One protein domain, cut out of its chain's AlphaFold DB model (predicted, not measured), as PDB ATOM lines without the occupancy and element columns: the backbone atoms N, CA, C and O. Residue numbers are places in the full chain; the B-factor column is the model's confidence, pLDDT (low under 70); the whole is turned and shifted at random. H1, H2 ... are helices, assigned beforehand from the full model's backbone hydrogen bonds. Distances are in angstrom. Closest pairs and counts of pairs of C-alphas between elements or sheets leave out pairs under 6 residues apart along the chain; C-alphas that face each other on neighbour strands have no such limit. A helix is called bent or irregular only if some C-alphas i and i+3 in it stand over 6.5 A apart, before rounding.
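What this domain is: This is residues 2 to 155 of the 158 residues of an uncharacterized protein of Araneus ventricosus (UniProt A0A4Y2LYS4). A long helix, H4, has H6 side by side with part of its length, and H6 in turn is side by side with H7; H3 packs on residues 106 to 110 of H7 at a steep tilt, and H2 comes up to H7 at Ile 22, near its own end. H5 folds back beside the last part of H4, H1 and H8 are near each other, and residues 150 to 155 stick out at the far end of H9. The printed part has 154 residues with nine named helices, H1 to H9 in chain order, and no named strand: all helix. It is only just compact, close to loose, with a radius of gyration of the C-alphas of 17.5 A and spans of 61 by 42 by 26 A.

How they stand to each other: H1, residues 2 to 14, and H2, residues 16 to 23, meet only through their link. H1 is near H7, residues 105 to 121, and H8, residues 126 to 134. H7 is the hub, touching three helices. H2 only just touches it, with 3 pairs of C-alphas within 8 A, the closest being Ile 22 and Ala 114 at 5.9 A. H2 also only just touches H8, about perpendicular at 75 degrees, with 3 such pairs, the closest Ala 20 and Met 134 at 7.1 A. H3, residues 42 to 51, touches residues 106 to 110 of H7 alone; the closest C-alphas are those of Leu 45 and Glu 109, 5.7 A apart, at a steep tilt of 67 degrees, only just short of perpendicular. H4, residues 53 to 79, and H5, residues 83 to 88, form a helical hairpin, with the closest C-alphas those of His 77 and Leu 86, 6.2 A apart. H6, residues 92 to 101, touches residues 59 to 67 of H4 alone at a shallow tilt of 19 degrees, opposite ways, with the closest C-alphas those of Leu 63 and Ala 99, 6.5 A apart. H6 and H7 form another hairpin, with the closest C-alphas those of Trp 100 and Lys 111, 5.8 A apart. H9, residues 140 to 153, is close to H4 but not clearly touching: the C-alphas of Val 72 and Val 141 are 7.9 A apart. Every O i to N i+4 pair is within hydrogen-bond range in H1, H2, H3, H6, H8 and H9, against 19 of 23 in H4, 9 of 13 in H7 and 0 of 2 in H5, where 2 of 3 O i to N i+3 pairs are.

Where its parts are: H1 begins at C-alpha 2, (160.577, 173.118, 217.164), and is 19.3 A long. H4 is 38.7 A long, with a kink of 29 degrees near residue 60. H7 is 23.6 A long, with a kink of 36 degrees near residue 112, and irregular: C-alphas 106 and 109 are 8.3 A apart. H9, 20.0 A long, ends at C-alpha 153, (121.684, 158.707, 198.557).

The domain as a whole: The C-alphas farthest apart, those of Gly 43 and His 155, are 60.8 A apart. The printed part has no cut. The link from H2 to H3, 18 residues, is long; the other links are tight. The mean pLDDT of the printed part is 73.8, and residues 2 to 13 and 121 to 155 are under 70.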
ATOM      1  N   LYS A   2     161.680 172.859 218.117       51.09
ATOM      2  CA  LYS A   2     160.577 173.118 217.164       51.09
ATOM      3  C   LYS A   2     161.037 173.734 215.831       51.09
ATOM      4  O   LYS A   2     160.504 173.356 214.793       51.09
ATOM      5  N   ASP A   3     162.061 174.587 215.846       55.06
ATOM      6  CA  ASP A   3     162.489 175.335 214.648       55.06
ATOM      7  C   ASP A   3     163.125 174.443 213.574       55.06
ATOM      8  O   ASP A   3     162.779 174.535 212.400       55.06
ATOM      9  N   GLY A   4     163.952 173.474 213.983       62.12
ATOM     10  CA  GLY A   4     164.577 172.533 213.047       62.12
ATOM     11  C   GLY A   4     163.594 171.552 212.394       62.12
ATOM     12  O   GLY A   4     163.873 171.041 211.314       62.12
ATOM     13  N   PHE A   5     162.438 171.276 213.010       60.31
ATOM     14  CA  PHE A   5     161.409 170.437 212.388       60.31
ATOM     15  C   PHE A   5     160.640 171.202 211.311       60.31
ATOM     16  O   PHE A   5     160.448 170.674 210.221       60.31
ATOM     17  N   ALA A   6     160.224 172.440 211.600       63.12
ATOM     18  CA  ALA A   6     159.522 173.280 210.633       63.12
ATOM     19  C   ALA A   6     160.392 173.540 209.398       63.12
ATOM     20  O   ALA A   6     159.926 173.390 208.274       63.12
ATOM     21  N   GLU A   7     161.679 173.821 209.603       65.88
ATOM     22  CA  GLU A   7     162.643 173.990 208.517       65.88
ATOM     23  C   GLU A   7     162.815 172.708 207.685       65.88
ATOM     24  O   GLU A   7     162.701 172.747 206.461       65.88
ATOM     25  N   ARG A   8     162.986 171.543 208.332       66.56
ATOM     26  CA  ARG A   8     163.041 170.241 207.639       66.56
ATOM     27  C   ARG A   8     161.741 169.913 206.908       66.56
ATOM     28  O   ARG A   8     161.787 169.283 205.857       66.56
ATOM     29  N   PHE A   9     160.591 170.330 207.435       65.62
ATOM     30  CA  PHE A   9     159.287 170.130 206.806       65.62
ATOM     31  C   PHE A   9     159.074 171.057 205.596       65.62
ATOM     32  O   PHE A   9     158.515 170.638 204.583       65.62
ATOM     33  N   GLU A  10     159.556 172.299 205.643       68.88
ATOM     34  CA  GLU A  10     159.547 173.189 204.475       68.88
ATOM     35  C   GLU A  10     160.530 172.710 203.401       68.88
ATOM     36  O   GLU A  10     160.162 172.616 202.230       68.88
ATOM     37  N   GLN A  11     161.736 172.280 203.789       65.44
ATOM     38  CA  GLN A  11     162.657 171.579 202.888       65.44
ATOM     39  C   GLN A  11     162.015 170.297 202.334       65.44
ATOM     40  O   GLN A  11     162.153 169.966 201.164       65.44
ATOM     41  N   PHE A  12     161.234 169.567 203.123       67.56
ATOM     42  CA  PHE A  12     160.514 168.386 202.656       67.56
ATOM     43  C   PHE A  12     159.504 168.711 201.539       67.56
ATOM     44  O   PHE A  12     159.425 167.974 200.552       67.56
ATOM     45  N   LYS A  13     158.795 169.848 201.612       66.94
ATOM     46  CA  LYS A  13     157.876 170.293 200.544       66.94
ATOM     47  C   LYS A  13     158.576 170.579 199.214       66.94
ATOM     48  O   LYS A  13     157.911 170.515 198.176       66.94
ATOM     49  N   THR A  14     159.875 170.883 199.214       72.31
ATOM     50  CA  THR A  14     160.642 171.131 197.983       72.31
ATOM     51  C   THR A  14     161.147 169.839 197.329       72.31
ATOM     52  O   THR A  14     161.433 169.832 196.135       72.31
ATOM     53  N   ASN A  15     161.135 168.708 198.046       77.44
ATOM     54  CA  ASN A  15     161.666 167.415 197.592       77.44
ATOM     55  C   ASN A  15     160.605 166.462 197.005       77.44
ATOM     56  O   ASN A  15     160.756 165.239 197.050       77.44
ATOM     57  N   LYS A  16     159.519 166.995 196.428       78.56
ATOM     58  CA  LYS A  16     158.363 166.209 195.938       78.56
ATOM     59  C   LYS A  16     158.735 165.052 195.008       78.56
ATOM     60  O   LYS A  16     158.121 163.994 195.088       78.56
ATOM     61  N   SER A  17     159.713 165.244 194.127       80.88
ATOM     62  CA  SER A  17     160.197 164.213 193.202       80.88
ATOM     63  C   SER A  17     160.876 163.057 193.931       80.88
ATOM     64  O   SER A  17     160.611 161.903 193.614       80.88
ATOM     65  N   THR A  18     161.696 163.346 194.937       85.44
ATOM     66  CA  THR A  18     162.349 162.333 195.774       85.44
ATOM     67  C   THR A  18     161.324 161.497 196.524       85.44
ATOM     68  O   THR A  18     161.420 160.274 196.569       85.44
ATOM     69  N   LEU A  19     160.282 162.137 197.048       79.94
ATOM     70  CA  LEU A  19     159.212 161.422 197.732       79.94
ATOM     71  C   LEU A  19     158.389 160.568 196.766       79.94
ATOM     72  O   LEU A  19     158.144 159.394 197.033       79.94
ATOM     73  N   ALA A  20     158.009 161.137 195.619       80.94
ATOM     74  CA  ALA A  20     157.320 160.400 194.569       80.94
ATOM     75  C   ALA A  20     158.137 159.182 194.121       80.94
ATOM     76  O   ALA A  20     157.559 158.127 193.886       80.94
ATOM     77  N   PHE A  21     159.467 159.293 194.085       85.25
ATOM     78  CA  PHE A  21     160.345 158.179 193.760       85.25
ATOM     79  C   PHE A  21     160.317 157.086 194.832       85.25
ATOM     80  O   PHE A  21     160.189 155.919 194.492       85.25
ATOM     81  N   ILE A  22     160.362 157.438 196.119       84.88
ATOM     82  CA  ILE A  22     160.301 156.444 197.201       84.88
ATOM     83  C   ILE A  22     158.948 155.727 197.253       84.88
ATOM     84  O   ILE A  22     158.888 154.528 197.527       84.88
ATOM     85  N   VAL A  23     157.857 156.438 196.975       78.25
ATOM     86  CA  VAL A  23     156.509 155.874 197.084       78.25
ATOM     87  C   VAL A  23     156.049 155.200 195.786       78.25
ATOM     88  O   VAL A  23     155.328 154.205 195.810       78.25
ATOM     89  N   ASN A  24     156.454 155.735 194.639       77.31
ATOM     90  CA  ASN A  24     156.076 155.263 193.314       77.31
ATOM     91  C   ASN A  24     157.256 155.376 192.326       77.31
ATOM     92  O   ASN A  24     157.231 156.193 191.391       77.31
ATOM     93  N   PRO A  25     158.292 154.543 192.511       76.69
ATOM     94  CA  PRO A  25     159.528 154.626 191.735       76.69
ATOM     95  C   PRO A  25     159.303 154.390 190.240       76.69
ATOM     96  O   PRO A  25     159.973 155.007 189.422       76.69
ATOM     97  N   LEU A  26     158.299 153.586 189.869       74.75
ATOM     98  CA  LEU A  26     157.988 153.270 188.468       74.75
ATOM     99  C   LEU A  26     157.450 154.449 187.659       74.75
ATOM    100  O   LEU A  26     157.584 154.468 186.440       74.75
ATOM    101  N   ASN A  27     156.799 155.409 188.314       73.31
ATOM    102  CA  ASN A  27     156.170 156.543 187.636       73.31
ATOM    103  C   ASN A  27     156.933 157.853 187.859       73.31
ATOM    104  O   ASN A  27     156.434 158.922 187.500       73.31
ATOM    105  N   THR A  28     158.121 157.784 188.460       75.19
ATOM    106  CA  THR A  28     158.901 158.964 188.819       75.19
ATOM    107  C   THR A  28     160.158 159.061 187.973       75.19
ATOM    108  O   THR A  28     160.859 158.084 187.740       75.19
ATOM    109  N   ASN A  29     160.463 160.272 187.511       80.00
ATOM    110  CA  ASN A  29     161.696 160.538 186.788       80.00
ATOM    111  C   ASN A  29     162.877 160.596 187.771       80.00
ATOM    112  O   ASN A  29     163.005 161.571 188.515       80.00
ATOM    113  N   ALA A  30     163.743 159.580 187.729       78.38
ATOM    114  CA  ALA A  30     164.919 159.483 188.591       78.38
ATOM    115  C   ALA A  30     165.890 160.671 188.438       78.38
ATOM    116  O   ALA A  30     166.516 161.083 189.409       78.38
ATOM    117  N   ASN A  31     165.930 161.313 187.266       81.38
ATOM    118  CA  ASN A  31     166.793 162.473 187.008       81.38
ATOM    119  C   ASN A  31     166.354 163.733 187.767       81.38
ATOM    120  O   ASN A  31     167.065 164.732 187.771       81.38
ATOM    121  N   LYS A  32     165.153 163.725 188.358       83.12
ATOM    122  CA  LYS A  32     164.607 164.852 189.125       83.12
ATOM    123  C   LYS A  32     164.704 164.646 190.633       83.12
ATOM    124  O   LYS A  32     164.187 165.481 191.374       83.12
ATOM    125  N   ILE A  33     165.282 163.540 191.100       86.81
ATOM    126  CA  ILE A  33     165.432 163.267 192.531       86.81
ATOM    127  C   ILE A  33     166.458 164.248 193.099       86.81
ATOM    128  O   ILE A  33     167.593 164.305 192.632       86.81
ATOM    129  N   ASN A  34     166.061 165.000 194.123       85.88
ATOM    130  CA  ASN A  34     166.993 165.793 194.911       85.88
ATOM    131  C   ASN A  34     167.489 164.961 196.097       85.88
ATOM    132  O   ASN A  34     166.691 164.496 196.918       85.88
ATOM    133  N   ILE A  35     168.801 164.771 196.166       87.81
ATOM    134  CA  ILE A  35     169.462 163.906 197.147       87.81
ATOM    135  C   ILE A  35     170.339 164.671 198.138       87.81
ATOM    136  O   ILE A  35     170.709 164.115 199.171       87.81
ATOM    137  N   GLU A  36     170.623 165.947 197.860       85.50
ATOM    138  CA  GLU A  36     171.459 166.818 198.693       85.50
ATOM    139  C   GLU A  36     170.973 166.880 200.155       85.50
ATOM    140  O   GLU A  36     171.777 166.620 201.053       85.50
ATOM    141  N   PRO A  37     169.666 167.076 200.445       82.31
ATOM    142  CA  PRO A  37     169.177 167.162 201.826       82.31
ATOM    143  C   PRO A  37     169.307 165.840 202.587       82.31
ATOM    144  O   PRO A  37     169.192 165.794 203.811       82.31
ATOM    145  N   PHE A  38     169.509 164.748 201.853       83.50
ATOM    146  CA  PHE A  38     169.552 163.402 202.382       83.50
ATOM    147  C   PHE A  38     170.970 162.875 202.493       83.50
ATOM    148  O   PHE A  38     171.089 161.724 202.891       83.50
ATOM    149  N   GLY A  39     172.018 163.652 202.183       87.38
ATOM    150  CA  GLY A  39     173.423 163.245 202.333       87.38
ATOM    151  C   GLY A  39     173.726 161.871 201.726       87.38
ATOM    152  O   GLY A  39     174.323 161.033 202.404       87.38
ATOM    153  N   ILE A  40     173.205 161.634 200.521       91.06
ATOM    154  CA  ILE A  40     173.360 160.408 199.728       91.06
ATOM    155  C   ILE A  40     174.481 160.622 198.719       91.06
ATOM    156  O   ILE A  40     174.592 161.708 198.145       91.06
ATOM    157  N   ASP A  41     175.290 159.591 198.482       92.19
ATOM    158  CA  ASP A  41     176.357 159.678 197.491       92.19
ATOM    159  C   ASP A  41     175.791 159.629 196.063       92.19
ATOM    160  O   ASP A  41     175.156 158.656 195.653       92.19
ATOM    161  N   ALA A  42     176.029 160.690 195.288       88.69
ATOM    162  CA  ALA A  42     175.470 160.830 193.947       88.69
ATOM    163  C   ALA A  42     176.027 159.788 192.965       88.69
ATOM    164  O   ALA A  42     175.273 159.263 192.145       88.69
ATOM    165  N   GLY A  43     177.327 159.484 193.047       89.19
ATOM    166  CA  GLY A  43     177.984 158.535 192.148       89.19
ATOM    167  C   GLY A  43     177.472 157.115 192.363       89.19
ATOM    168  O   GLY A  43     177.030 156.457 191.422       89.19
ATOM    169  N   SER A  44     177.447 156.674 193.618       90.19
ATOM    170  CA  SER A  44     176.935 155.360 194.006       90.19
ATOM    171  C   SER A  44     175.448 155.229 193.682       90.19
ATOM    172  O   SER A  44     175.051 154.238 193.074       90.19
ATOM    173  N   LEU A  45     174.628 156.250 193.964       89.06
ATOM    174  CA  LEU A  45     173.206 156.214 193.618       89.06
ATOM    175  C   LEU A  45     172.972 156.098 192.104       89.06
ATOM    176  O   LEU A  45     172.081 155.365 191.679       89.06
ATOM    177  N   GLN A  46     173.749 156.806 191.279       87.00
ATOM    178  CA  GLN A  46     173.646 156.701 189.820       87.00
ATOM    179  C   GLN A  46     173.979 155.292 189.327       87.00
ATOM    180  O   GLN A  46     173.271 154.759 188.470       87.00
ATOM    181  N   MET A  47     175.011 154.669 189.899       88.69
ATOM    182  CA  MET A  47     175.352 153.280 189.598       88.69
ATOM    183  C   MET A  47     174.219 152.337 190.008       88.69
ATOM    184  O   MET A  47     173.775 151.529 189.195       88.69
ATOM    185  N   GLU A  48     173.688 152.480 191.224       88.69
ATOM    186  CA  GLU A  48     172.547 151.695 191.705       88.69
ATOM    187  C   GLU A  48     171.317 151.852 190.791       88.69
ATOM    188  O   GLU A  48     170.671 150.860 190.452       88.69
ATOM    189  N   LEU A  49     171.013 153.071 190.324       85.56
ATOM    190  CA  LEU A  49     169.898 153.363 189.409       85.56
ATOM    191  C   LEU A  49     170.023 152.645 188.064       85.56
ATOM    192  O   LEU A  49     169.007 152.223 187.511       85.56
ATOM    193  N   LEU A  50     171.244 152.470 187.554       82.94
ATOM    194  CA  LEU A  50     171.489 151.749 186.306       82.94
ATOM    195  C   LEU A  50     171.093 150.269 186.428       82.94
ATOM    196  O   LEU A  50     170.404 149.739 185.556       82.94
ATOM    197  N   TYR A  51     171.472 149.626 187.537       78.56
ATOM    198  CA  TYR A  51     171.159 148.219 187.819       78.56
ATOM    199  C   TYR A  51     169.731 148.005 188.329       78.56
ATOM    200  O   TYR A  51     169.256 146.874 188.402       78.56
ATOM    201  N   LEU A  52     169.027 149.070 188.713       74.25
ATOM    202  CA  LEU A  52     167.669 148.976 189.247       74.25
ATOM    203  C   LEU A  52     166.631 148.628 188.167       74.25
ATOM    204  O   LEU A  52     165.547 148.145 188.495       74.25
ATOM    205  N   LYS A  53     166.949 148.844 186.885       70.81
ATOM    206  CA  LYS A  53     166.016 148.683 185.759       70.81
ATOM    207  C   LYS A  53     165.428 147.270 185.651       70.81
ATOM    208  O   LYS A  53     164.249 147.135 185.325       70.81
ATOM    209  N   ASP A  54     166.200 146.243 185.991       70.69
ATOM    210  CA  ASP A  54     165.742 144.847 185.947       70.69
ATOM    211  C   ASP A  54     164.893 144.468 187.174       70.69
ATOM    212  O   ASP A  54     164.018 143.609 187.100       70.69
ATOM    213  N   LEU A  55     165.083 145.168 188.300       71.06
ATOM    214  CA  LEU A  55     164.285 145.021 189.523       71.06
ATOM    215  C   LEU A  55     163.000 145.861 189.510       71.06
ATOM    216  O   LEU A  55     162.043 145.515 190.212       71.06
ATOM    217  N   TRP A  56     162.962 146.935 188.708       73.44
ATOM    218  CA  TRP A  56     161.795 147.802 188.510       73.44
ATOM    219  C   TRP A  56     160.531 147.014 188.195       73.44
ATOM    220  O   TRP A  56     159.539 147.126 188.912       73.44
ATOM    221  N   SER A  57     160.563 146.169 187.172       70.19
ATOM    222  CA  SER A  57     159.358 145.490 186.696       70.19
ATOM    223  C   SER A  57     158.771 144.490 187.698       70.19
ATOM    224  O   SER A  57     157.559 144.290 187.691       70.19
ATOM    225  N   GLY A  58     159.584 143.895 188.576       81.00
ATOM    226  CA  GLY A  58     159.135 142.902 189.553       81.00
ATOM    227  C   GLY A  58     158.716 143.518 190.888       81.00
ATOM    228  O   GLY A  58     157.528 143.662 191.184       81.00
ATOM    229  N   LYS A  59     159.706 143.893 191.706       81.56
ATOM    230  CA  LYS A  59     159.511 144.296 193.111       81.56
ATOM    231  C   LYS A  59     158.643 145.539 193.259       81.56
ATOM    232  O   LYS A  59     157.805 145.613 194.155       81.56
ATOM    233  N   PHE A  60     158.825 146.518 192.378       81.75
ATOM    234  CA  PHE A  60     158.076 147.765 192.475       81.75
ATOM    235  C   PHE A  60     156.682 147.672 191.849       81.75
ATOM    236  O   PHE A  60     155.783 148.390 192.285       81.75
ATOM    237  N   THR A  61     156.462 146.753 190.903       85.06
ATOM    238  CA  THR A  61     155.105 146.401 190.455       85.06
ATOM    239  C   THR A  61     154.338 145.721 191.581       85.06
ATOM    240  O   THR A  61     153.206 146.106 191.857       85.06
ATOM    241  N   GLU A  62     154.973 144.787 192.295       88.56
ATOM    242  CA  GLU A  62     154.383 144.142 193.472       88.56
ATOM    243  C   GLU A  62     154.022 145.170 194.557       88.56
ATOM    244  O   GLU A  62     152.898 145.165 195.064       88.56
ATOM    245  N   LEU A  63     154.937 146.095 194.880       85.50
ATOM    246  CA  LEU A  63     154.660 147.194 195.812       85.50
ATOM    247  C   LEU A  63     153.456 148.022 195.351       85.50
ATOM    248  O   LEU A  63     152.557 148.291 196.145       85.50
ATOM    249  N   LYS A  64     153.416 148.412 194.072       84.06
ATOM    250  CA  LYS A  64     152.314 149.196 193.513       84.06
ATOM    251  C   LYS A  64     150.975 148.469 193.666       84.06
ATOM    252  O   LYS A  64     150.026 149.074 194.155       84.06
ATOM    253  N   SER A  65     150.908 147.186 193.311       86.62
ATOM    254  CA  SER A  65     149.693 146.378 193.464       86.62
ATOM    255  C   SER A  65     149.253 146.274 194.924       86.62
ATOM    256  O   SER A  65     148.074 146.454 195.210       86.62
ATOM    257  N   LYS A  66     150.191 146.080 195.861       87.25
ATOM    258  CA  LYS A  66     149.892 146.055 197.304       87.25
ATOM    259  C   LYS A  66     149.340 147.388 197.813       87.25
ATOM    260  O   LYS A  66     148.429 147.396 198.636       87.25
ATOM    261  N   LEU A  67     149.867 148.516 197.333       83.50
ATOM    262  CA  LEU A  67     149.354 149.844 197.685       83.50
ATOM    263  C   LEU A  67     147.940 150.079 197.131       83.50
ATOM    264  O   LEU A  67     147.094 150.630 197.833       83.50
ATOM    265  N   GLU A  68     147.673 149.647 195.896       83.12
ATOM    266  CA  GLU A  68     146.342 149.725 195.281       83.12
ATOM    267  C   GLU A  68     145.325 148.837 196.013       83.12
ATOM    268  O   GLU A  68     144.223 149.289 196.323       83.12
ATOM    269  N   GLU A  69     145.700 147.600 196.347       86.12
ATOM    270  CA  GLU A  69     144.857 146.668 197.099       86.12
ATOM    271  C   GLU A  69     144.517 147.210 198.491       86.12
ATOM    272  O   GLU A  69     143.360 147.175 198.910       86.12
ATOM    273  N   LEU A  70     145.501 147.774 199.189       84.56
ATOM    274  CA  LEU A  70     145.311 148.361 200.510       84.56
ATOM    275  C   LEU A  70     144.316 149.527 200.490       84.56
ATOM    276  O   LEU A  70     143.485 149.649 201.392       84.56
ATOM    277  N   GLU A  71     144.358 150.366 199.454       81.69
ATOM    278  CA  GLU A  71     143.375 151.438 199.269       81.69
ATOM    279  C   GLU A  71     141.963 150.869 199.049       81.69
ATOM    280  O   GLU A  71     141.001 151.339 199.660       81.69
ATOM    281  N   VAL A  72     141.831 149.808 198.244       81.75
ATOM    282  CA  VAL A  72     140.547 149.116 198.037       81.75
ATOM    283  C   VAL A  72     140.023 148.523 199.348       81.75
ATOM    284  O   VAL A  72     138.854 148.726 199.677       81.75
ATOM    285  N   GLN A  73     140.871 147.850 200.128       82.50
ATOM    286  CA  GLN A  73     140.494 147.275 201.424       82.50
ATOM    287  C   GLN A  73     140.007 148.352 202.404       82.50
ATOM    288  O   GLN A  73     138.951 148.185 203.025       82.50
ATOM    289  N   LYS A  74     140.704 149.497 202.488       83.75
ATOM    290  CA  LYS A  74     140.259 150.651 203.290       83.75
ATOM    291  C   LYS A  74     138.870 151.119 202.871       83.75
ATOM    292  O   LYS A  74     137.999 151.281 203.725       83.75
ATOM    293  N   CYS A  75     138.637 151.303 201.570       80.31
ATOM    294  CA  CYS A  75     137.330 151.714 201.058       80.31
ATOM    295  C   CYS A  75     136.221 150.710 201.401       80.31
ATOM    296  O   CYS A  75     135.141 151.120 201.825       80.31
ATOM    297  N   VAL A  76     136.484 149.407 201.260       85.50
ATOM    298  CA  VAL A  76     135.520 148.345 201.586       85.50
ATOM    299  C   VAL A  76     135.165 148.358 203.072       85.50
ATOM    300  O   VAL A  76     133.987 148.289 203.417       85.50
ATOM    301  N   HIS A  77     136.147 148.477 203.969       84.06
ATOM    302  CA  HIS A  77     135.881 148.516 205.411       84.06
ATOM    303  C   HIS A  77     135.125 149.771 205.841       84.06
ATOM    304  O   HIS A  77     134.230 149.662 206.680       84.06
ATOM    305  N   ILE A  78     135.420 150.926 205.238       81.94
ATOM    306  CA  ILE A  78     134.660 152.162 205.463       81.94
ATOM    307  C   ILE A  78     133.208 151.983 205.005       81.94
ATOM    308  O   ILE A  78     132.295 152.253 205.777       81.94
ATOM    309  N   ALA A  79     132.978 151.463 203.793       81.06
ATOM    310  CA  ALA A  79     131.629 151.231 203.268       81.06
ATOM    311  C   ALA A  79     130.819 150.226 204.110       81.06
ATOM    312  O   ALA A  79     129.598 150.316 204.185       81.06
ATOM    313  N   GLN A  80     131.499 149.280 204.762       87.38
ATOM    314  CA  GLN A  80     130.893 148.282 205.645       87.38
ATOM    315  C   GLN A  80     130.839 148.715 207.123       87.38
ATOM    316  O   GLN A  80     130.453 147.906 207.964       87.38
ATOM    317  N   ASN A  81     131.249 149.945 207.465       89.12
ATOM    318  CA  ASN A  81     131.362 150.447 208.844       89.12
ATOM    319  C   ASN A  81     132.211 149.558 209.783       89.12
ATOM    320  O   ASN A  81     132.015 149.534 210.999       89.12
ATOM    321  N   LYS A  82     133.187 148.824 209.237       88.88
ATOM    322  CA  LYS A  82     134.067 147.918 209.991       88.88
ATOM    323  C   LYS A  82     135.279 148.662 210.550       88.88
ATOM    324  O   LYS A  82     136.417 148.436 210.143       88.88
ATOM    325  N   TRP A  83     135.039 149.547 211.515       85.69
ATOM    326  CA  TRP A  83     136.077 150.393 212.119       85.69
ATOM    327  C   TRP A  83     137.181 149.616 212.843       85.69
ATOM    328  O   TRP A  83     138.321 150.071 212.889       85.69
ATOM    329  N   THR A  84     136.868 148.447 213.404       88.75
ATOM    330  CA  THR A  84     137.853 147.567 214.051       88.75
ATOM    331  C   THR A  84     138.803 146.942 213.032       88.75
ATOM    332  O   THR A  84     140.008 147.004 213.228       88.75
ATOM    333  N   ALA A  85     138.286 146.448 211.904       84.69
ATOM    334  CA  ALA A  85     139.101 145.889 210.822       84.69
ATOM    335  C   ALA A  85     139.997 146.943 210.149       84.69
ATOM    336  O   ALA A  85     141.104 146.638 209.720       84.69
ATOM    337  N   LEU A  86     139.555 148.205 210.104       76.50
ATOM    338  CA  LEU A  86     140.364 149.310 209.579       76.50
ATOM    339  C   LEU A  86     141.648 149.546 210.398       76.50
ATOM    340  O   LEU A  86     142.650 149.971 209.829       76.50
ATOM    341  N   LYS A  87     141.632 149.264 211.710       84.00
ATOM    342  CA  LYS A  87     142.813 149.400 212.586       84.00
ATOM    343  C   LYS A  87     143.869 148.325 212.326       84.00
ATOM    344  O   LYS A  87     145.043 148.580 212.571       84.00
ATOM    345  N   GLU A  88     143.448 147.170 211.817       86.38
ATOM    346  CA  GLU A  88     144.317 146.032 211.494       86.38
ATOM    347  C   GLU A  88     144.965 146.160 210.104       86.38
ATOM    348  O   GLU A  88     145.892 145.418 209.781       86.38
ATOM    349  N   ILE A  89     144.510 147.102 209.266       81.94
ATOM    350  CA  ILE A  89     145.115 147.337 207.951       81.94
ATOM    351  C   ILE A  89     146.558 147.845 208.129       81.94
ATOM    352  O   ILE A  89     146.784 148.820 208.855       81.94
ATOM    353  N   PRO A  90     147.540 147.251 207.422       83.50
ATOM    354  CA  PRO A  90     148.918 147.720 207.436       83.50
ATOM    355  C   PRO A  90     149.053 149.207 207.097       83.50
ATOM    356  O   PRO A  90     148.280 149.792 206.337       83.50
ATOM    357  N   ARG A  91     150.090 149.852 207.626       82.75
ATOM    358  CA  ARG A  91     150.422 151.224 207.229       82.75
ATOM    359  C   ARG A  91     151.083 151.238 205.850       82.75
ATOM    360  O   ARG A  91     151.857 150.340 205.522       82.75
ATOM    361  N   VAL A  92     150.815 152.278 205.060       80.38
ATOM    362  CA  VAL A  92     151.416 152.456 203.723       80.38
ATOM    363  C   VAL A  92     152.940 152.509 203.834       80.38
ATOM    364  O   VAL A  92     153.653 151.861 203.073       80.38
ATOM    365  N   GLU A  93     153.433 153.206 204.852       79.44
ATOM    366  CA  GLU A  93     154.848 153.339 205.173       79.44
ATOM    367  C   GLU A  93     155.493 151.983 205.469       79.44
ATOM    368  O   GLU A  93     156.629 151.757 205.065       79.44
ATOM    369  N   ALA A  94     154.771 151.059 206.117       84.31
ATOM    370  CA  ALA A  94     155.283 149.725 206.430       84.31
ATOM    371  C   ALA A  94     155.483 148.880 205.162       84.31
ATOM    372  O   ALA A  94     156.491 148.183 205.037       84.31
ATOM    373  N   LEU A  95     154.560 148.977 204.197       85.69
ATOM    374  CA  LEU A  95     154.695 148.291 202.909       85.69
ATOM    375  C   LEU A  95     155.858 148.848 202.086       85.69
ATOM    376  O   LEU A  95     156.654 148.081 201.545       85.69
ATOM    377  N   ILE A  96     155.975 150.177 202.023       85.44
ATOM    378  CA  ILE A  96     157.064 150.854 201.312       85.44
ATOM    379  C   ILE A  96     158.403 150.486 201.954       85.44
ATOM    380  O   ILE A  96     159.313 150.041 201.258       85.44
ATOM    381  N   PHE A  97     158.507 150.591 203.282       86.56
ATOM    382  CA  PHE A  97     159.702 150.204 204.030       86.56
ATOM    383  C   PHE A  97     160.107 148.756 203.740       86.56
ATOM    384  O   PHE A  97     161.264 148.498 203.416       86.56
ATOM    385  N   GLY A  98     159.156 147.818 203.801       88.62
ATOM    386  CA  GLY A  98     159.409 146.409 203.512       88.62
ATOM    387  C   GLY A  98     159.941 146.180 202.095       88.62
ATOM    388  O   GLY A  98     160.891 145.417 201.916       88.62
ATOM    389  N   ALA A  99     159.387 146.876 201.099       88.94
ATOM    390  CA  ALA A  99     159.835 146.768 199.713       88.94
ATOM    391  C   ALA A  99     161.284 147.249 199.532       88.94
ATOM    392  O   ALA A  99     162.103 146.493 199.006       88.94
ATOM    393  N   TRP A 100     161.627 148.444 200.027       90.06
ATOM    394  CA  TRP A 100     162.997 148.972 199.946       90.06
ATOM    395  C   TRP A 100     163.994 148.128 200.748       90.06
ATOM    396  O   TRP A 100     165.086 147.835 200.264       90.06
ATOM    397  N   ASN A 101     163.606 147.662 201.939       89.88
ATOM    398  CA  ASN A 101     164.443 146.802 202.777       89.88
ATOM    399  C   ASN A 101     164.756 145.449 202.111       89.88
ATOM    400  O   ASN A 101     165.823 144.889 202.341       89.88
ATOM    401  N   SER A 102     163.846 144.945 201.268       89.56
ATOM    402  CA  SER A 102     164.008 143.672 200.552       89.56
ATOM    403  C   SER A 102     164.973 143.719 199.363       89.56
ATOM    404  O   SER A 102     165.265 142.673 198.781       89.56
ATOM    405  N   LEU A 103     165.449 144.908 198.974       88.06
ATOM    406  CA  LEU A 103     166.446 145.031 197.913       88.06
ATOM    407  C   LEU A 103     167.775 144.378 198.334       88.06
ATOM    408  O   LEU A 103     168.076 144.308 199.528       88.06
ATOM    409  N   PRO A 104     168.602 143.915 197.387       88.75
ATOM    410  CA  PRO A 104     169.965 143.485 197.691       88.75
ATOM    411  C   PRO A 104     170.815 144.591 198.342       88.75
ATOM    412  O   PRO A 104     170.534 145.780 198.195       88.75
ATOM    413  N   GLU A 105     171.890 144.208 199.035       88.06
ATOM    414  CA  GLU A 105     172.805 145.161 199.692       88.06
ATOM    415  C   GLU A 105     173.553 146.072 198.716       88.06
ATOM    416  O   GLU A 105     173.953 147.168 199.091       88.06
ATOM    417  N   CYS A 106     173.683 145.680 197.444       87.25
ATOM    418  CA  CYS A 106     174.243 146.557 196.418       87.25
ATOM    419  C   CYS A 106     173.378 147.795 196.120       87.25
ATOM    420  O   CYS A 106     173.837 148.641 195.370       87.25
ATOM    421  N   TYR A 107     172.179 147.917 196.712       88.94
ATOM    422  CA  TYR A 107     171.298 149.094 196.644       88.94
ATOM    423  C   TYR A 107     171.318 149.912 197.948       88.94
ATOM    424  O   TYR A 107     170.284 150.382 198.439       88.94
ATOM    425  N   SER A 108     172.485 149.996 198.586       90.62
ATOM    426  CA  SER A 108     172.638 150.585 199.915       90.62
ATOM    427  C   SER A 108     172.286 152.077 199.958       90.62
ATOM    428  O   SER A 108     171.676 152.522 200.934       90.62
ATOM    429  N   GLU A 109     172.600 152.850 198.916       91.75
ATOM    430  CA  GLU A 109     172.277 154.278 198.854       91.75
ATOM    431  C   GLU A 109     170.781 154.502 198.663       91.75
ATOM    432  O   GLU A 109     170.189 155.356 199.324       91.75
ATOM    433  N   MET A 110     170.123 153.681 197.849       88.62
ATOM    434  CA  MET A 110     168.668 153.717 197.715       88.62
ATOM    435  C   MET A 110     167.949 153.342 199.001       88.62
ATOM    436  O   MET A 110     166.983 154.009 199.375       88.62
ATOM    437  N   LYS A 111     168.427 152.310 199.705       91.38
ATOM    438  CA  LYS A 111     167.902 151.953 201.026       91.38
ATOM    439  C   LYS A 111     168.066 153.119 201.997       91.38
ATOM    440  O   LYS A 111     167.090 153.525 202.624       91.38
ATOM    441  N   LYS A 112     169.260 153.721 202.078       91.75
ATOM    442  CA  LYS A 112     169.520 154.910 202.911       91.75
ATOM    443  C   LYS A 112     168.588 156.064 202.556       91.75
ATOM    444  O   LYS A 112     168.019 156.664 203.466       91.75
ATOM    445  N   LEU A 113     168.402 156.356 201.269       89.31
ATOM    446  CA  LEU A 113     167.496 157.404 200.806       89.31
ATOM    447  C   LEU A 113     166.058 157.106 201.244       89.31
ATOM    448  O   LEU A 113     165.421 157.967 201.846       89.31
ATOM    449  N   ALA A 114     165.576 155.881 201.018       88.00
ATOM    450  CA  ALA A 114     164.248 155.449 201.433       88.00
ATOM    451  C   ALA A 114     164.060 155.572 202.946       88.00
ATOM    452  O   ALA A 114     163.069 156.147 203.382       88.00
ATOM    453  N   TYR A 115     165.016 155.114 203.760       87.12
ATOM    454  CA  TYR A 115     164.936 155.248 205.215       87.12
ATOM    455  C   TYR A 115     164.936 156.707 205.658       87.12
ATOM    456  O   TYR A 115     164.090 157.096 206.458       87.12
ATOM    457  N   ARG A 116     165.838 157.542 205.129       86.19
ATOM    458  CA  ARG A 116     165.900 158.966 205.491       86.19
ATOM    459  C   ARG A 116     164.603 159.676 205.118       86.19
ATOM    460  O   ARG A 116     164.054 160.395 205.944       86.19
ATOM    461  N   VAL A 117     164.054 159.389 203.941       81.00
ATOM    462  CA  VAL A 117     162.740 159.880 203.515       81.00
ATOM    463  C   VAL A 117     161.635 159.372 204.451       81.00
ATOM    464  O   VAL A 117     160.892 160.189 204.981       81.00
ATOM    465  N   LEU A 118     161.564 158.065 204.731       79.06
ATOM    466  CA  LEU A 118     160.540 157.430 205.576       79.06
ATOM    467  C   LEU A 118     160.576 157.901 207.039       79.06
ATOM    468  O   LEU A 118     159.530 158.080 207.656       79.06
ATOM    469  N   THR A 119     161.758 158.157 207.599       77.31
ATOM    470  CA  THR A 119     161.899 158.658 208.980       77.31
ATOM    471  C   THR A 119     161.360 160.074 209.162       77.31
ATOM    472  O   THR A 119     160.904 160.401 210.256       77.31
ATOM    473  N   ILE A 120     161.313 160.890 208.099       71.19
ATOM    474  CA  ILE A 120     160.650 162.205 208.135       71.19
ATOM    475  C   ILE A 120     159.137 162.044 208.340       71.19
ATOM    476  O   ILE A 120     158.509 162.877 208.990       71.19
ATOM    477  N   PHE A 121     158.553 160.947 207.853       61.50
ATOM    478  CA  PHE A 121     157.135 160.655 208.057       61.50
ATOM    479  C   PHE A 121     156.836 160.182 209.485       61.50
ATOM    480  O   PHE A 121     155.741 160.418 209.968       61.50
ATOM    481  N   GLY A 122     157.792 159.599 210.212       56.38
ATOM    482  CA  GLY A 122     157.572 158.954 211.519       56.38
ATOM    483  C   GLY A 122     156.864 159.785 212.608       56.38
ATOM    484  O   GLY A 122     156.333 159.203 213.553       56.38
ATOM    485  N   SER A 123     156.780 161.115 212.488       51.53
ATOM    486  CA  SER A 123     155.870 161.927 213.304       51.53
ATOM    487  C   SER A 123     154.431 161.800 212.786       51.53
ATOM    488  O   SER A 123     154.066 162.367 211.754       51.53
ATOM    489  N   THR A 124     153.602 161.079 213.533       48.75
ATOM    490  CA  THR A 124     152.223 160.650 213.235       48.75
ATOM    491  C   THR A 124     151.270 161.714 212.672       48.75
ATOM    492  O   THR A 124     150.319 161.352 211.991       48.75
ATOM    493  N   TYR A 125     151.510 163.009 212.892       43.94
ATOM    494  CA  TYR A 125     150.672 164.098 212.364       43.94
ATOM    495  C   TYR A 125     151.072 164.562 210.948       43.94
ATOM    496  O   TYR A 125     150.236 164.988 210.154       43.94
ATOM    497  N   SER A 126     152.352 164.448 210.591       45.72
ATOM    498  CA  SER A 126     152.879 164.933 209.308       45.72
ATOM    499  C   SER A 126     152.783 163.893 208.186       45.72
ATOM    500  O   SER A 126     152.800 164.280 207.020       45.72
ATOM    501  N   CYS A 127     152.591 162.606 208.522       50.28
ATOM    502  CA  CYS A 127     152.271 161.520 207.579       50.28
ATOM    503  C   CYS A 127     151.037 161.833 206.733       50.28
ATOM    504  O   CYS A 127     151.083 161.762 205.507       50.28
ATOM    505  N   GLU A 128     149.929 162.186 207.390       49.38
ATOM    506  CA  GLU A 128     148.640 162.373 206.723       49.38
ATOM    507  C   GLU A 128     148.678 163.572 205.780       49.38
ATOM    508  O   GLU A 128     148.220 163.477 204.642       49.38
ATOM    509  N   GLN A 129     149.301 164.679 206.204       50.25
ATOM    510  CA  GLN A 129     149.502 165.834 205.332       50.25
ATOM    511  C   GLN A 129     150.472 165.541 204.194       50.25
ATOM    512  O   GLN A 129     150.193 165.923 203.065       50.25
ATOM    513  N   ALA A 130     151.585 164.856 204.441       49.03
ATOM    514  CA  ALA A 130     152.564 164.587 203.401       49.03
ATOM    515  C   ALA A 130     152.035 163.605 202.343       49.03
ATOM    516  O   ALA A 130     152.183 163.865 201.151       49.03
ATOM    517  N   LEU A 131     151.354 162.528 202.748       52.75
ATOM    518  CA  LEU A 131     150.684 161.594 201.832       52.75
ATOM    519  C   LEU A 131     149.510 162.256 201.094       52.75
ATOM    520  O   LEU A 131     149.346 162.042 199.893       52.75
ATOM    521  N   SER A 132     148.751 163.123 201.771       54.38
ATOM    522  CA  SER A 132     147.694 163.937 201.154       54.38
ATOM    523  C   SER A 132     148.253 164.952 200.146       54.38
ATOM    524  O   SER A 132     147.726 165.089 199.044       54.38
ATOM    525  N   CYS A 133     149.370 165.618 200.454       44.78
ATOM    526  CA  CYS A 133     150.066 166.524 199.535       44.78
ATOM    527  C   CYS A 133     150.695 165.781 198.352       44.78
ATOM    528  O   CYS A 133     150.773 166.336 197.256       44.78
ATOM    529  N   MET A 134     151.140 164.541 198.564       51.75
ATOM    530  CA  MET A 134     151.751 163.720 197.527       51.75
ATOM    531  C   MET A 134     150.753 163.080 196.576       51.75
ATOM    532  O   MET A 134     151.218 162.653 195.524       51.75
ATOM    533  N   ASN A 135     149.450 163.030 196.917       46.53
ATOM    534  CA  ASN A 135     148.332 162.600 196.061       46.53
ATOM    535  C   ASN A 135     148.819 161.797 194.845       46.53
ATOM    536  O   ASN A 135     148.780 162.270 193.704       46.53
ATOM    537  N   ILE A 136     149.306 160.579 195.106       49.84
ATOM    538  CA  ILE A 136     149.352 159.513 194.108       49.84
ATOM    539  C   ILE A 136     147.919 159.468 193.615       49.84
ATOM    540  O   ILE A 136     147.046 159.094 194.388       49.84
ATOM    541  N   LYS A 137     147.708 160.068 192.435       41.16
ATOM    542  CA  LYS A 137     146.435 160.527 191.861       41.16
ATOM    543  C   LYS A 137     145.231 160.060 192.663       41.16
ATOM    544  O   LYS A 137     145.019 158.851 192.673       41.16
ATOM    545  N   LYS A 138     144.432 160.991 193.227       45.00
ATOM    546  CA  LYS A 138     143.023 160.761 193.623       45.00
ATOM    547  C   LYS A 138     142.497 159.596 192.793       45.00
ATOM    548  O   LYS A 138     142.299 159.764 191.586       45.00
ATOM    549  N   SER A 139     142.464 158.402 193.380       42.69
ATOM    550  CA  SER A 139     142.313 157.200 192.575       42.69
ATOM    551  C   SER A 139     140.977 157.319 191.854       42.69
ATOM    552  O   SER A 139     140.002 157.840 192.404       42.69
ATOM    553  N   LYS A 140     140.911 156.846 190.610       46.41
ATOM    554  CA  LYS A 140     139.641 156.730 189.880       46.41
ATOM    555  C   LYS A 140     138.589 155.996 190.736       46.41
ATOM    556  O   LYS A 140     137.403 156.301 190.643       46.41
ATOM    557  N   VAL A 141     139.054 155.126 191.641       45.81
ATOM    558  CA  VAL A 141     138.295 154.415 192.676       45.81
ATOM    559  C   VAL A 141     137.606 155.366 193.665       45.81
ATOM    560  O   VAL A 141     136.414 155.197 193.903       45.81
ATOM    561  N   ARG A 142     138.268 156.420 194.176       42.00
ATOM    562  CA  ARG A 142     137.625 157.400 195.077       42.00
ATOM    563  C   ARG A 142     136.536 158.205 194.367       42.00
ATOM    564  O   ARG A 142     135.453 158.343 194.920       42.00
ATOM    565  N   SER A 143     136.775 158.667 193.135       48.88
ATOM    566  CA  SER A 143     135.735 159.343 192.333       48.88
ATOM    567  C   SER A 143     134.571 158.417 191.960       48.88
ATOM    568  O   SER A 143     133.424 158.850 191.947       48.88
ATOM    569  N   GLN A 144     134.842 157.133 191.703       48.81
ATOM    570  CA  GLN A 144     133.806 156.129 191.433       48.81
ATOM    571  C   GLN A 144     132.978 155.801 192.680       48.81
ATOM    572  O   GLN A 144     131.771 155.611 192.564       48.81
ATOM    573  N   LEU A 145     133.593 155.773 193.863       48.72
ATOM    574  CA  LEU A 145     132.884 155.637 195.136       48.72
ATOM    575  C   LEU A 145     132.039 156.875 195.448       48.72
ATOM    576  O   LEU A 145     130.908 156.722 195.889       48.72
ATOM    577  N   THR A 146     132.526 158.092 195.172       49.03
ATOM    578  CA  THR A 146     131.702 159.306 195.316       49.03
ATOM    579  C   THR A 146     130.504 159.292 194.358       49.03
ATOM    580  O   THR A 146     129.402 159.611 194.789       49.03
ATOM    581  N   ASN A 147     130.681 158.844 193.108       46.56
ATOM    582  CA  ASN A 147     129.570 158.693 192.159       46.56
ATOM    583  C   ASN A 147     128.556 157.625 192.596       46.56
ATOM    584  O   ASN A 147     127.362 157.899 192.598       46.56
ATOM    585  N   LYS A 148     129.009 156.440 193.028       49.22
ATOM    586  CA  LYS A 148     128.100 155.393 193.528       49.22
ATOM    587  C   LYS A 148     127.375 155.819 194.806       49.22
ATOM    588  O   LYS A 148     126.198 155.530 194.963       49.22
ATOM    589  N   ASN A 149     128.034 156.548 195.706       49.06
ATOM    590  CA  ASN A 149     127.403 157.025 196.939       49.06
ATOM    591  C   ASN A 149     126.338 158.110 196.686       49.06
ATOM    592  O   ASN A 149     125.395 158.204 197.465       49.06
ATOM    593  N   LEU A 150     126.441 158.885 195.598       45.22
ATOM    594  CA  LEU A 150     125.363 159.781 195.157       45.22
ATOM    595  C   LEU A 150     124.148 158.999 194.630       45.22
ATOM    596  O   LEU A 150     123.015 159.399 194.882       45.22
ATOM    597  N   GLU A 151     124.359 157.862 193.963       45.09
ATOM    598  CA  GLU A 151     123.264 156.984 193.522       45.09
ATOM    599  C   GLU A 151     122.551 156.303 194.704       45.09
ATOM    600  O   GLU A 151     121.324 156.230 194.713       45.09
ATOM    601  N   TYR A 152     123.281 155.891 195.749       44.91
ATOM    602  CA  TYR A 152     122.666 155.326 196.960       44.91
ATOM    603  C   TYR A 152     121.933 156.370 197.822       44.91
ATOM    604  O   TYR A 152     120.932 156.036 198.451       44.91
ATOM    605  N   ALA A 153     122.373 157.634 197.832       38.66
ATOM    606  CA  ALA A 153     121.684 158.707 198.557       38.66
ATOM    607  C   ALA A 153     120.339 159.106 197.914       38.66
ATOM    608  O   ALA A 153     119.433 159.528 198.626       38.66
ATOM    609  N   ASN A 154     120.180 158.912 196.601       36.69
ATOM    610  CA  ASN A 154     118.931 159.204 195.886       36.69
ATOM    611  C   ASN A 154     117.912 158.052 195.922       36.69
ATOM    612  O   ASN A 154     116.770 158.241 195.509       36.69
ATOM    613  N   HIS A 155     118.294 156.871 196.419       39.12
ATOM    614  CA  HIS A 155     117.408 155.703 196.475       39.12
ATOM    615  C   HIS A 155     116.720 155.495 197.839       39.12
ATOM    616  O   HIS A 155     115.902 154.587 197.970       39.12
TER     617      HIS A 155